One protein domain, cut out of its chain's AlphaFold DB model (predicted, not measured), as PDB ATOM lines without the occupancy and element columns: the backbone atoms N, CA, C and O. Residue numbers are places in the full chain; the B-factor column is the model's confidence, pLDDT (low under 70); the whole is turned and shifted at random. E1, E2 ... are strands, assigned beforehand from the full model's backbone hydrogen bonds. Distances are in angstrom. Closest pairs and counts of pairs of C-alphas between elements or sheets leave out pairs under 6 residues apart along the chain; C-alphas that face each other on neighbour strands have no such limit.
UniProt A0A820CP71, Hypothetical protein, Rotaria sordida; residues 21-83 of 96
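AT A GLANCE: This is residues 21 to 83 of the 96 residues of the protein "Hypothetical protein" of Rotaria sordida (UniProt A0A820CP71). With little regular structure, the model is an antiparallel sheet, order E1 E4 E5 E6, and a small hairpin, E2 and E3, set away from it as an arm on two links. The 63 printed residues have six named strands, E1 to E6 along the chain, and no named helix: all strand, with under half of the residues in named elements. It is loose, radius of gyration of the C-alphas 13.7 A, spanning 43 by 29 by 15 A.

IN THESE COORDINATES: E1, residues 27 to 32, runs 16.2 A from C-alpha 27 at (28.234, 46.155, -34.858). E4, residues 59 to 64, is 16.7 A long; E5, residues 72 to 75, 10.4 A. E6, residues 80 to 82, ends at (18.832, 42.085, -24.997). E2 is residues 42 to 44, E3 residues 49 to 51.

HOW THE PARTS SIT: Edge strand E1 is antiparallel to E4 at 157 degrees, with N 30 and O 61 2.9 A apart. E4, E5 and E6 form a meander, each strand the antiparallel neighbour of the one before; N 60 and O 74, and N 73 and O 81, are 2.8 A apart. In the hairpin E2 and E3, N 43 and O 50 are 2.8 A apart. E1 and E3 are apart. Residues 35 to 36 pair antiparallel with 55 to 56.

THE WHOLE: The farthest C-alphas, of Ser 23 and Ser 39, are 43.5 A apart. The printed part has no cut and no long link; no printed residue is under 70 in pLDDT.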
ATOM      1  N   CYS A  21      32.233  41.983 -27.744       81.75
ATOM      2  CA  CYS A  21      32.743  41.601 -29.061       81.75
ATOM      3  C   CYS A  21      34.274  41.643 -29.141       81.75
ATOM      4  O   CYS A  21      34.960  42.199 -28.276       81.75
ATOM      5  N   GLN A  22      34.838  41.058 -30.202       83.69
ATOM      6  CA  GLN A  22      36.269  41.210 -30.468       83.69
ATOM      7  C   GLN A  22      36.615  42.664 -30.817       83.69
ATOM      8  O   GLN A  22      35.781  43.443 -31.282       83.69
ATOM      9  N   SER A  23      37.881  43.038 -30.607       82.94
ATOM     10  CA  SER A  23      38.369  44.354 -31.028       82.94
ATOM     11  C   SER A  23      38.179  44.536 -32.535       82.94
ATOM     12  O   SER A  23      38.489  43.634 -33.313       82.94
ATOM     13  N   ASN A  24      37.696  45.714 -32.935       86.31
ATOM     14  CA  ASN A  24      37.351  46.071 -34.316       86.31
ATOM     15  C   ASN A  24      36.258  45.204 -34.962       86.31
ATOM     16  O   ASN A  24      36.091  45.255 -36.181       86.31
ATOM     17  N   GLU A  25      35.502  44.429 -34.182       88.00
ATOM     18  CA  GLU A  25      34.339  43.730 -34.709       88.00
ATOM     19  C   GLU A  25      33.216  44.734 -35.029       88.00
ATOM     20  O   GLU A  25      32.832  45.527 -34.165       88.00
ATOM     21  N   PRO A  26      32.675  44.740 -36.259       90.50
ATOM     22  CA  PRO A  26      31.575  45.627 -36.603       90.50
ATOM     23  C   PRO A  26      30.287  45.259 -35.865       90.50
ATOM     24  O   PRO A  26      29.841  44.111 -35.918       90.50
ATOM     25  N   LEU A  27      29.627  46.263 -35.284       91.12
ATOM     26  CA  LEU A  27      28.234  46.155 -34.858       91.12
ATOM     27  C   LEU A  27      27.324  46.392 -36.069       91.12
ATOM     28  O   LEU A  27      27.216  47.511 -36.574       91.12
ATOM     29  N   SER A  28      26.677  45.337 -36.551       92.94
ATOM     30  CA  SER A  28      25.712  45.420 -37.646       92.94
ATOM     31  C   SER A  28      24.353  45.882 -37.144       92.94
ATOM     32  O   SER A  28      23.903  45.468 -36.076       92.94
ATOM     33  N   ILE A  29      23.684  46.707 -37.952       95.31
ATOM     34  CA  ILE A  29      22.333  47.202 -37.686       95.31
ATOM     35  C   ILE A  29      21.428  46.774 -38.837       95.31
ATOM     36  O   ILE A  29      21.740  47.017 -40.004       95.31
ATOM     37  N   ARG A  30      20.290  46.158 -38.519       96.25
ATOM     38  CA  ARG A  30      19.299  45.734 -39.513       96.25
ATOM     39  C   ARG A  30      17.905  46.187 -39.111       96.25
ATOM     40  O   ARG A  30      17.462  45.914 -38.004       96.25
ATOM     41  N   TYR A  31      17.195  46.811 -40.046       97.38
ATOM     42  CA  TYR A  31      15.760  47.043 -39.923       97.38
ATOM     43  C   TYR A  31      14.983  45.859 -40.503       97.38
ATOM     44  O   TYR A  31      15.231  45.446 -41.639       97.38
ATOM     45  N   LEU A  32      14.038  45.335 -39.730       97.06
ATOM     46  CA  LEU A  32      13.028  44.390 -40.185       97.06
ATOM     47  C   LEU A  32      11.668  45.097 -40.200       97.06
ATOM     48  O   LEU A  32      11.219  45.561 -39.151       97.06
ATOM     49  N   PRO A  33      10.995  45.204 -41.358       97.81
ATOM     50  CA  PRO A  33       9.657  45.772 -41.417       97.81
ATOM     51  C   PRO A  33       8.628  44.824 -40.792       97.81
ATOM     52  O   PRO A  33       8.848  43.615 -40.701       97.81
ATOM     53  N   SER A  34       7.476  45.375 -40.404       97.88
ATOM     54  CA  SER A  34       6.342  44.571 -39.949       97.88
ATOM     55  C   SER A  34       5.911  43.602 -41.047       97.88
ATOM     56  O   SER A  34       5.910  43.953 -42.230       97.88
ATOM     57  N   ALA A  35       5.501  42.402 -40.653       97.00
ATOM     58  CA  ALA A  35       5.097  41.358 -41.584       97.00
ATOM     59  C   ALA A  35       3.837  40.642 -41.101       97.00
ATOM     60  O   ALA A  35       3.560  40.573 -39.903       97.00
ATOM     61  N   VAL A  36       3.081  40.100 -42.053       97.44
ATOM     62  CA  VAL A  36       1.956  39.200 -41.792       97.44
ATOM     63  C   VAL A  36       2.310  37.839 -42.368       97.44
ATOM     64  O   VAL A  36       2.763  37.749 -43.510       97.44
ATOM     65  N   HIS A  37       2.125  36.789 -41.580       96.31
ATOM     66  CA  HIS A  37       2.468  35.423 -41.955       96.31
ATOM     67  C   HIS A  37       1.218  34.565 -42.141       96.31
ATOM     68  O   HIS A  37       0.150  34.848 -41.601       96.31
ATOM     69  N   VAL A  38       1.355  33.500 -42.933       96.00
ATOM     70  CA  VAL A  38       0.266  32.554 -43.195       96.00
ATOM     71  C   VAL A  38      -0.139  31.862 -41.893       96.00
ATOM     72  O   VAL A  38       0.720  31.400 -41.136       96.00
ATOM     73  N   SER A  39      -1.444  31.756 -41.641       93.31
ATOM     74  CA  SER A  39      -1.979  31.063 -40.467       93.31
ATOM     75  C   SER A  39      -1.497  29.611 -40.403       93.31
ATOM     76  O   SER A  39      -1.416  28.931 -41.425       93.31
ATOM     77  N   ASN A  40      -1.199  29.128 -39.192       93.56
ATOM     78  CA  ASN A  40      -0.668  27.784 -38.921       93.56
ATOM     79  C   ASN A  40       0.672  27.463 -39.613       93.56
ATOM     80  O   ASN A  40       1.061  26.295 -39.688       93.56
ATOM     81  N   SER A  41       1.387  28.469 -40.128       96.75
ATOM     82  CA  SER A  41       2.763  28.274 -40.585       96.75
ATOM     83  C   SER A  41       3.717  28.098 -39.399       96.75
ATOM     84  O   SER A  41       3.395  28.431 -38.257       96.75
ATOM     85  N   LYS A  42       4.899  27.541 -39.671       97.62
ATOM     86  CA  LYS A  42       5.950  27.323 -38.675       97.62
ATOM     87  C   LYS A  42       7.240  28.009 -39.089       97.62
ATOM     88  O   LYS A  42       7.551  28.077 -40.277       97.62
ATOM     89  N   VAL A  43       8.013  28.454 -38.104       96.19
ATOM     90  CA  VAL A  43       9.399  28.893 -38.288       96.19
ATOM     91  C   VAL A  43      10.314  27.732 -37.931       96.19
ATOM     92  O   VAL A  43      10.296  27.236 -36.802       96.19
ATOM     93  N   GLN A  44      11.121  27.292 -38.896       97.31
ATOM     94  CA  GLN A  44      12.184  26.329 -38.639       97.31
ATOM     95  C   GLN A  44      13.360  27.053 -37.975       97.31
ATOM     96  O   GLN A  44      13.951  27.955 -38.564       97.31
ATOM     97  N   THR A  45      13.702  26.644 -36.757       95.56
ATOM     98  CA  THR A  45      14.944  27.048 -36.079       95.56
ATOM     99  C   THR A  45      16.032  25.996 -36.324       95.56
ATOM    100  O   THR A  45      15.821  25.034 -37.067       95.56
ATOM    101  N   THR A  46      17.192  26.130 -35.679       95.25
ATOM    102  CA  THR A  46      18.304  25.178 -35.823       95.25
ATOM    103  C   THR A  46      17.906  23.731 -35.513       95.25
ATOM    104  O   THR A  46      18.324  22.826 -36.228       95.25
ATOM    105  N   TYR A  47      17.083  23.500 -34.481       97.44
ATOM    106  CA  TYR A  47      16.770  22.141 -34.005       97.44
ATOM    107  C   TYR A  47      15.277  21.836 -33.874       97.44
ATOM    108  O   TYR A  47      14.892  20.671 -33.909       97.44
ATOM    109  N   ILE A  48      14.430  22.857 -33.734       97.81
ATOM    110  CA  ILE A  48      12.982  22.691 -33.564       97.81
ATOM    111  C   ILE A  48      12.207  23.598 -34.516       97.81
ATOM    112  O   ILE A  48      12.702  24.639 -34.947       97.81
ATOM    113  N   ALA A  49      10.971  23.224 -34.818       98.12
ATOM    114  CA  ALA A  49      10.019  24.110 -35.472       98.12
ATOM    115  C   ALA A  49       9.081  24.707 -34.418       98.12
ATOM    116  O   ALA A  49       8.530  23.967 -33.601       98.12
ATOM    117  N   ILE A  50       8.884  26.021 -34.462       97.50
ATOM    118  CA  ILE A  50       7.941  26.742 -33.597       97.50
ATOM    119  C   ILE A  50       6.795  27.313 -34.429       97.50
ATOM    120  O   ILE A  50       6.949  27.525 -35.634       97.50
ATOM    121  N   ASP A  51       5.645  27.543 -33.805       97.56
ATOM    122  CA  ASP A  51       4.502  28.145 -34.488       97.56
ATOM    123  C   ASP A  51       4.806  29.608 -34.832       97.56
ATOM    124  O   ASP A  51       5.344  30.352 -34.009       97.56
ATOM    125  N   GLN A  52       4.493  30.008 -36.064       97.19
ATOM    126  CA  GLN A  52       4.739  31.368 -36.526       97.19
ATOM    127  C   GLN A  52       3.627  32.307 -36.065       97.19
ATOM    128  O   GLN A  52       2.441  31.986 -36.168       97.19
ATOM    129  N   ILE A  53       4.005  33.502 -35.613       95.50
ATOM    130  CA  ILE A  53       3.034  34.525 -35.226       95.50
ATOM    131  C   ILE A  53       2.349  35.110 -36.467       95.50
ATOM    132  O   ILE A  53       2.990  35.339 -37.491       95.50
ATOM    133  N   GLU A  54       1.048  35.393 -36.385       95.94
ATOM    134  CA  GLU A  54       0.298  35.956 -37.517       95.94
ATOM    135  C   GLU A  54       0.831  37.336 -37.923       95.94
ATOM    136  O   GLU A  54       0.944  37.634 -39.110       95.94
ATOM    137  N   LYS A  55       1.178  38.178 -36.941       96.38
ATOM    138  CA  LYS A  55       1.657  39.546 -37.155       96.38
ATOM    139  C   LYS A  55       2.951  39.775 -36.396       96.38
ATOM    140  O   LYS A  55       2.991  39.658 -35.173       96.38
ATOM    141  N   MET A  56       3.990  40.130 -37.137       96.12
ATOM    142  CA  MET A  56       5.293  40.508 -36.616       96.12
ATOM    143  C   MET A  56       5.414  42.033 -36.610       96.12
ATOM    144  O   MET A  56       5.097  42.695 -37.602       96.12
ATOM    145  N   ASN A  57       5.890  42.583 -35.497       97.62
ATOM    146  CA  ASN A  57       6.198  44.005 -35.383       97.62
ATOM    147  C   ASN A  57       7.487  44.333 -36.133       97.62
ATOM    148  O   ASN A  57       8.399  43.512 -36.177       97.62
ATOM    149  N   SER A  58       7.599  45.548 -36.664       98.00
ATOM    150  CA  SER A  58       8.882  46.016 -37.174       98.00
ATOM    151  C   SER A  58       9.870  46.202 -36.029       98.00
ATOM    152  O   SER A  58       9.487  46.717 -34.971       98.00
ATOM    153  N   CYS A  59      11.133  45.877 -36.262       97.75
ATOM    154  CA  CYS A  59      12.192  46.046 -35.282       97.75
ATOM    155  C   CYS A  59      13.518  46.479 -35.907       97.75
ATOM    156  O   CYS A  59      13.759  46.329 -37.106       97.75
ATOM    157  N   ILE A  60      14.370  47.062 -35.071       97.62
ATOM    158  CA  ILE A  60      15.772  47.330 -35.366       97.62
ATOM    159  C   ILE A  60      16.591  46.355 -34.530       97.62
ATOM    160  O   ILE A  60      16.400  46.253 -33.318       97.62
ATOM    161  N   LEU A  61      17.494  45.651 -35.195       96.00
ATOM    162  CA  LEU A  61      18.365  44.645 -34.618       96.00
ATOM    163  C   LEU A  61      19.804  45.147 -34.630       96.00
ATOM    164  O   LEU A  61      20.257  45.656 -35.657       96.00
ATOM    165  N   PHE A  62      20.519  44.939 -33.531       94.25
ATOM    166  CA  PHE A  62      21.946  45.206 -33.392       94.25
ATOM    167  C   PHE A  62      22.661  43.905 -33.043       94.25
ATOM    168  O   PHE A  62      22.256  43.193 -32.119       94.25
ATOM    169  N   TYR A  63      23.709  43.577 -33.791       92.88
ATOM    170  CA  TYR A  63      24.457  42.342 -33.581       92.88
ATOM    171  C   TYR A  63      25.887  42.448 -34.122       92.88
ATOM    172  O   TYR A  63      26.085  42.945 -35.235       92.88
ATOM    173  N   PRO A  64      26.899  41.980 -33.377       91.12
ATOM    174  CA  PRO A  64      28.230  41.750 -33.923       91.12
ATOM    175  C   PRO A  64      28.171  40.708 -35.036       91.12
ATOM    176  O   PRO A  64      27.323  39.815 -35.033       91.12
ATOM    177  N   ILE A  65      29.050  40.810 -36.024       88.19
ATOM    178  CA  ILE A  65      28.971  39.934 -37.202       88.19
ATOM    179  C   ILE A  65      29.280  38.459 -36.903       88.19
ATOM    180  O   ILE A  65      28.840  37.600 -37.665       88.19
ATOM    181  N   ASN A  66      30.005  38.154 -35.821       82.94
ATOM    182  CA  ASN A  66      30.454  36.801 -35.490       82.94
ATOM    183  C   ASN A  66      29.656  36.152 -34.349       82.94
ATOM    184  O   ASN A  66      30.150  35.215 -33.721       82.94
ATOM    185  N   ILE A  67      28.428  36.607 -34.082       86.69
ATOM    186  CA  ILE A  67      27.529  35.936 -33.135       86.69
ATOM    187  C   ILE A  67      26.447  35.130 -33.849       86.69
ATOM    188  O   ILE A  67      26.081  35.386 -34.998       86.69
ATOM    189  N   PHE A  68      25.888  34.161 -33.128       85.12
ATOM    190  CA  PHE A  68      24.620  33.561 -33.509       85.12
ATOM    191  C   PHE A  68      23.471  34.369 -32.896       85.12
ATOM    192  O   PHE A  68      23.406  34.531 -31.680       85.12
ATOM    193  N   GLY A  69      22.546  34.838 -33.733       89.19
ATOM    194  CA  GLY A  69      21.382  35.601 -33.286       89.19
ATOM    195  C   GLY A  69      21.633  37.107 -33.215       89.19
ATOM    196  O   GLY A  69      22.392  37.649 -34.015       89.19
ATOM    197  N   ILE A  70      20.927  37.773 -32.298       92.44
ATOM    198  CA  ILE A  70      20.896  39.231 -32.140       92.44
ATOM    199  C   ILE A  70      21.296  39.591 -30.711       92.44
ATOM    200  O   ILE A  70      20.871  38.910 -29.777       92.44
ATOM    201  N   GLU A  71      22.090  40.647 -30.543       92.38
ATOM    202  CA  GLU A  71      22.508  41.115 -29.218       92.38
ATOM    203  C   GLU A  71      21.470  42.058 -28.606       92.38
ATOM    204  O   GLU A  71      21.106  41.896 -27.445       92.38
ATOM    205  N   ILE A  72      20.952  43.009 -29.390       94.31
ATOM    206  CA  ILE A  72      19.931  43.966 -28.950       94.31
ATOM    207  C   ILE A  72      18.838  44.099 -30.015       94.31
ATOM    208  O   ILE A  72      19.131  44.245 -31.202       94.31
ATOM    209  N   GLU A  73      17.580  44.126 -29.588       95.50
ATOM    210  CA  GLU A  73      16.417  44.409 -30.424       95.50
ATOM    211  C   GLU A  73      15.535  45.500 -29.805       95.50
ATOM    212  O   GLU A  73      15.251  45.492 -28.607       95.50
ATOM    213  N   PHE A  74      15.038  46.402 -30.653       95.75
ATOM    214  CA  PHE A  74      13.978  47.346 -30.311       95.75
ATOM    215  C   PHE A  74      12.854  47.291 -31.345       95.75
ATOM    216  O   PHE A  74      13.115  47.412 -32.545       95.75
ATOM    217  N   ASN A  75      11.604  47.145 -30.901       96.44
ATOM    218  CA  ASN A  75      10.452  47.063 -31.800       96.44
ATOM    219  C   ASN A  75       9.568  48.324 -31.795       96.44
ATOM    220  O   ASN A  75       9.694  49.213 -30.957       96.44
ATOM    221  N   SER A  76       8.614  48.382 -32.728       96.56
ATOM    222  CA  SER A  76       7.684  49.513 -32.900       96.56
ATOM    223  C   SER A  76       6.747  49.789 -31.719       96.56
ATOM    224  O   SER A  76       6.005  50.766 -31.757       96.56
ATOM    225  N   HIS A  77       6.734  48.929 -30.702       96.00
ATOM    226  CA  HIS A  77       5.916  49.067 -29.497       96.00
ATOM    227  C   HIS A  77       6.753  49.451 -28.274       96.00
ATOM    228  O   HIS A  77       6.315  49.263 -27.142       96.00
ATOM    229  N   ASN A  78       7.953  49.994 -28.495       92.44
ATOM    230  CA  ASN A  78       8.888  50.395 -27.450       92.44
ATOM    231  C   ASN A  78       9.355  49.238 -26.552       92.44
ATOM    232  O   ASN A  78       9.805  49.470 -25.430       92.44
ATOM    233  N   LEU A  79       9.255  47.993 -27.034       93.88
ATOM    234  CA  LEU A  79       9.834  46.845 -26.348       93.88
ATOM    235  C   LEU A  79      11.308  46.740 -26.727       93.88
ATOM    236  O   LEU A  79      11.650  46.718 -27.911       93.88
ATOM    237  N   PHE A  80      12.145  46.638 -25.701       93.31
ATOM    238  CA  PHE A  80      13.574  46.404 -25.810       93.31
ATOM    239  C   PHE A  80      13.896  45.005 -25.283       93.31
ATOM    240  O   PHE A  80      13.422  44.626 -24.210       93.31
ATOM    241  N   ILE A  81      14.686  44.245 -26.035       92.81
ATOM    242  CA  ILE A  81      15.170  42.917 -25.653       92.81
ATOM    243  C   ILE A  81      16.682  42.902 -25.851       92.81
ATOM    244  O   ILE A  81      17.183  43.366 -26.873       92.81
ATOM    245  N   GLU A  82      17.401  42.341 -24.884       90.94
ATOM    246  CA  GLU A  82      18.832  42.085 -24.997       90.94
ATOM    247  C   GLU A  82      19.133  40.618 -24.715       90.94
ATOM    248  O   GLU A  82      18.505  39.990 -23.860       90.94
ATOM    249  N   ASN A  83      20.116  40.093 -25.435       89.06
ATOM    250  CA  ASN A  83      20.735  38.816 -25.139       89.06
ATOM    251  C   ASN A  83      22.130  39.053 -24.568       89.06
ATOM    252  O   ASN A  83      22.844  39.983 -24.951       89.06
TER     253      ASN A  83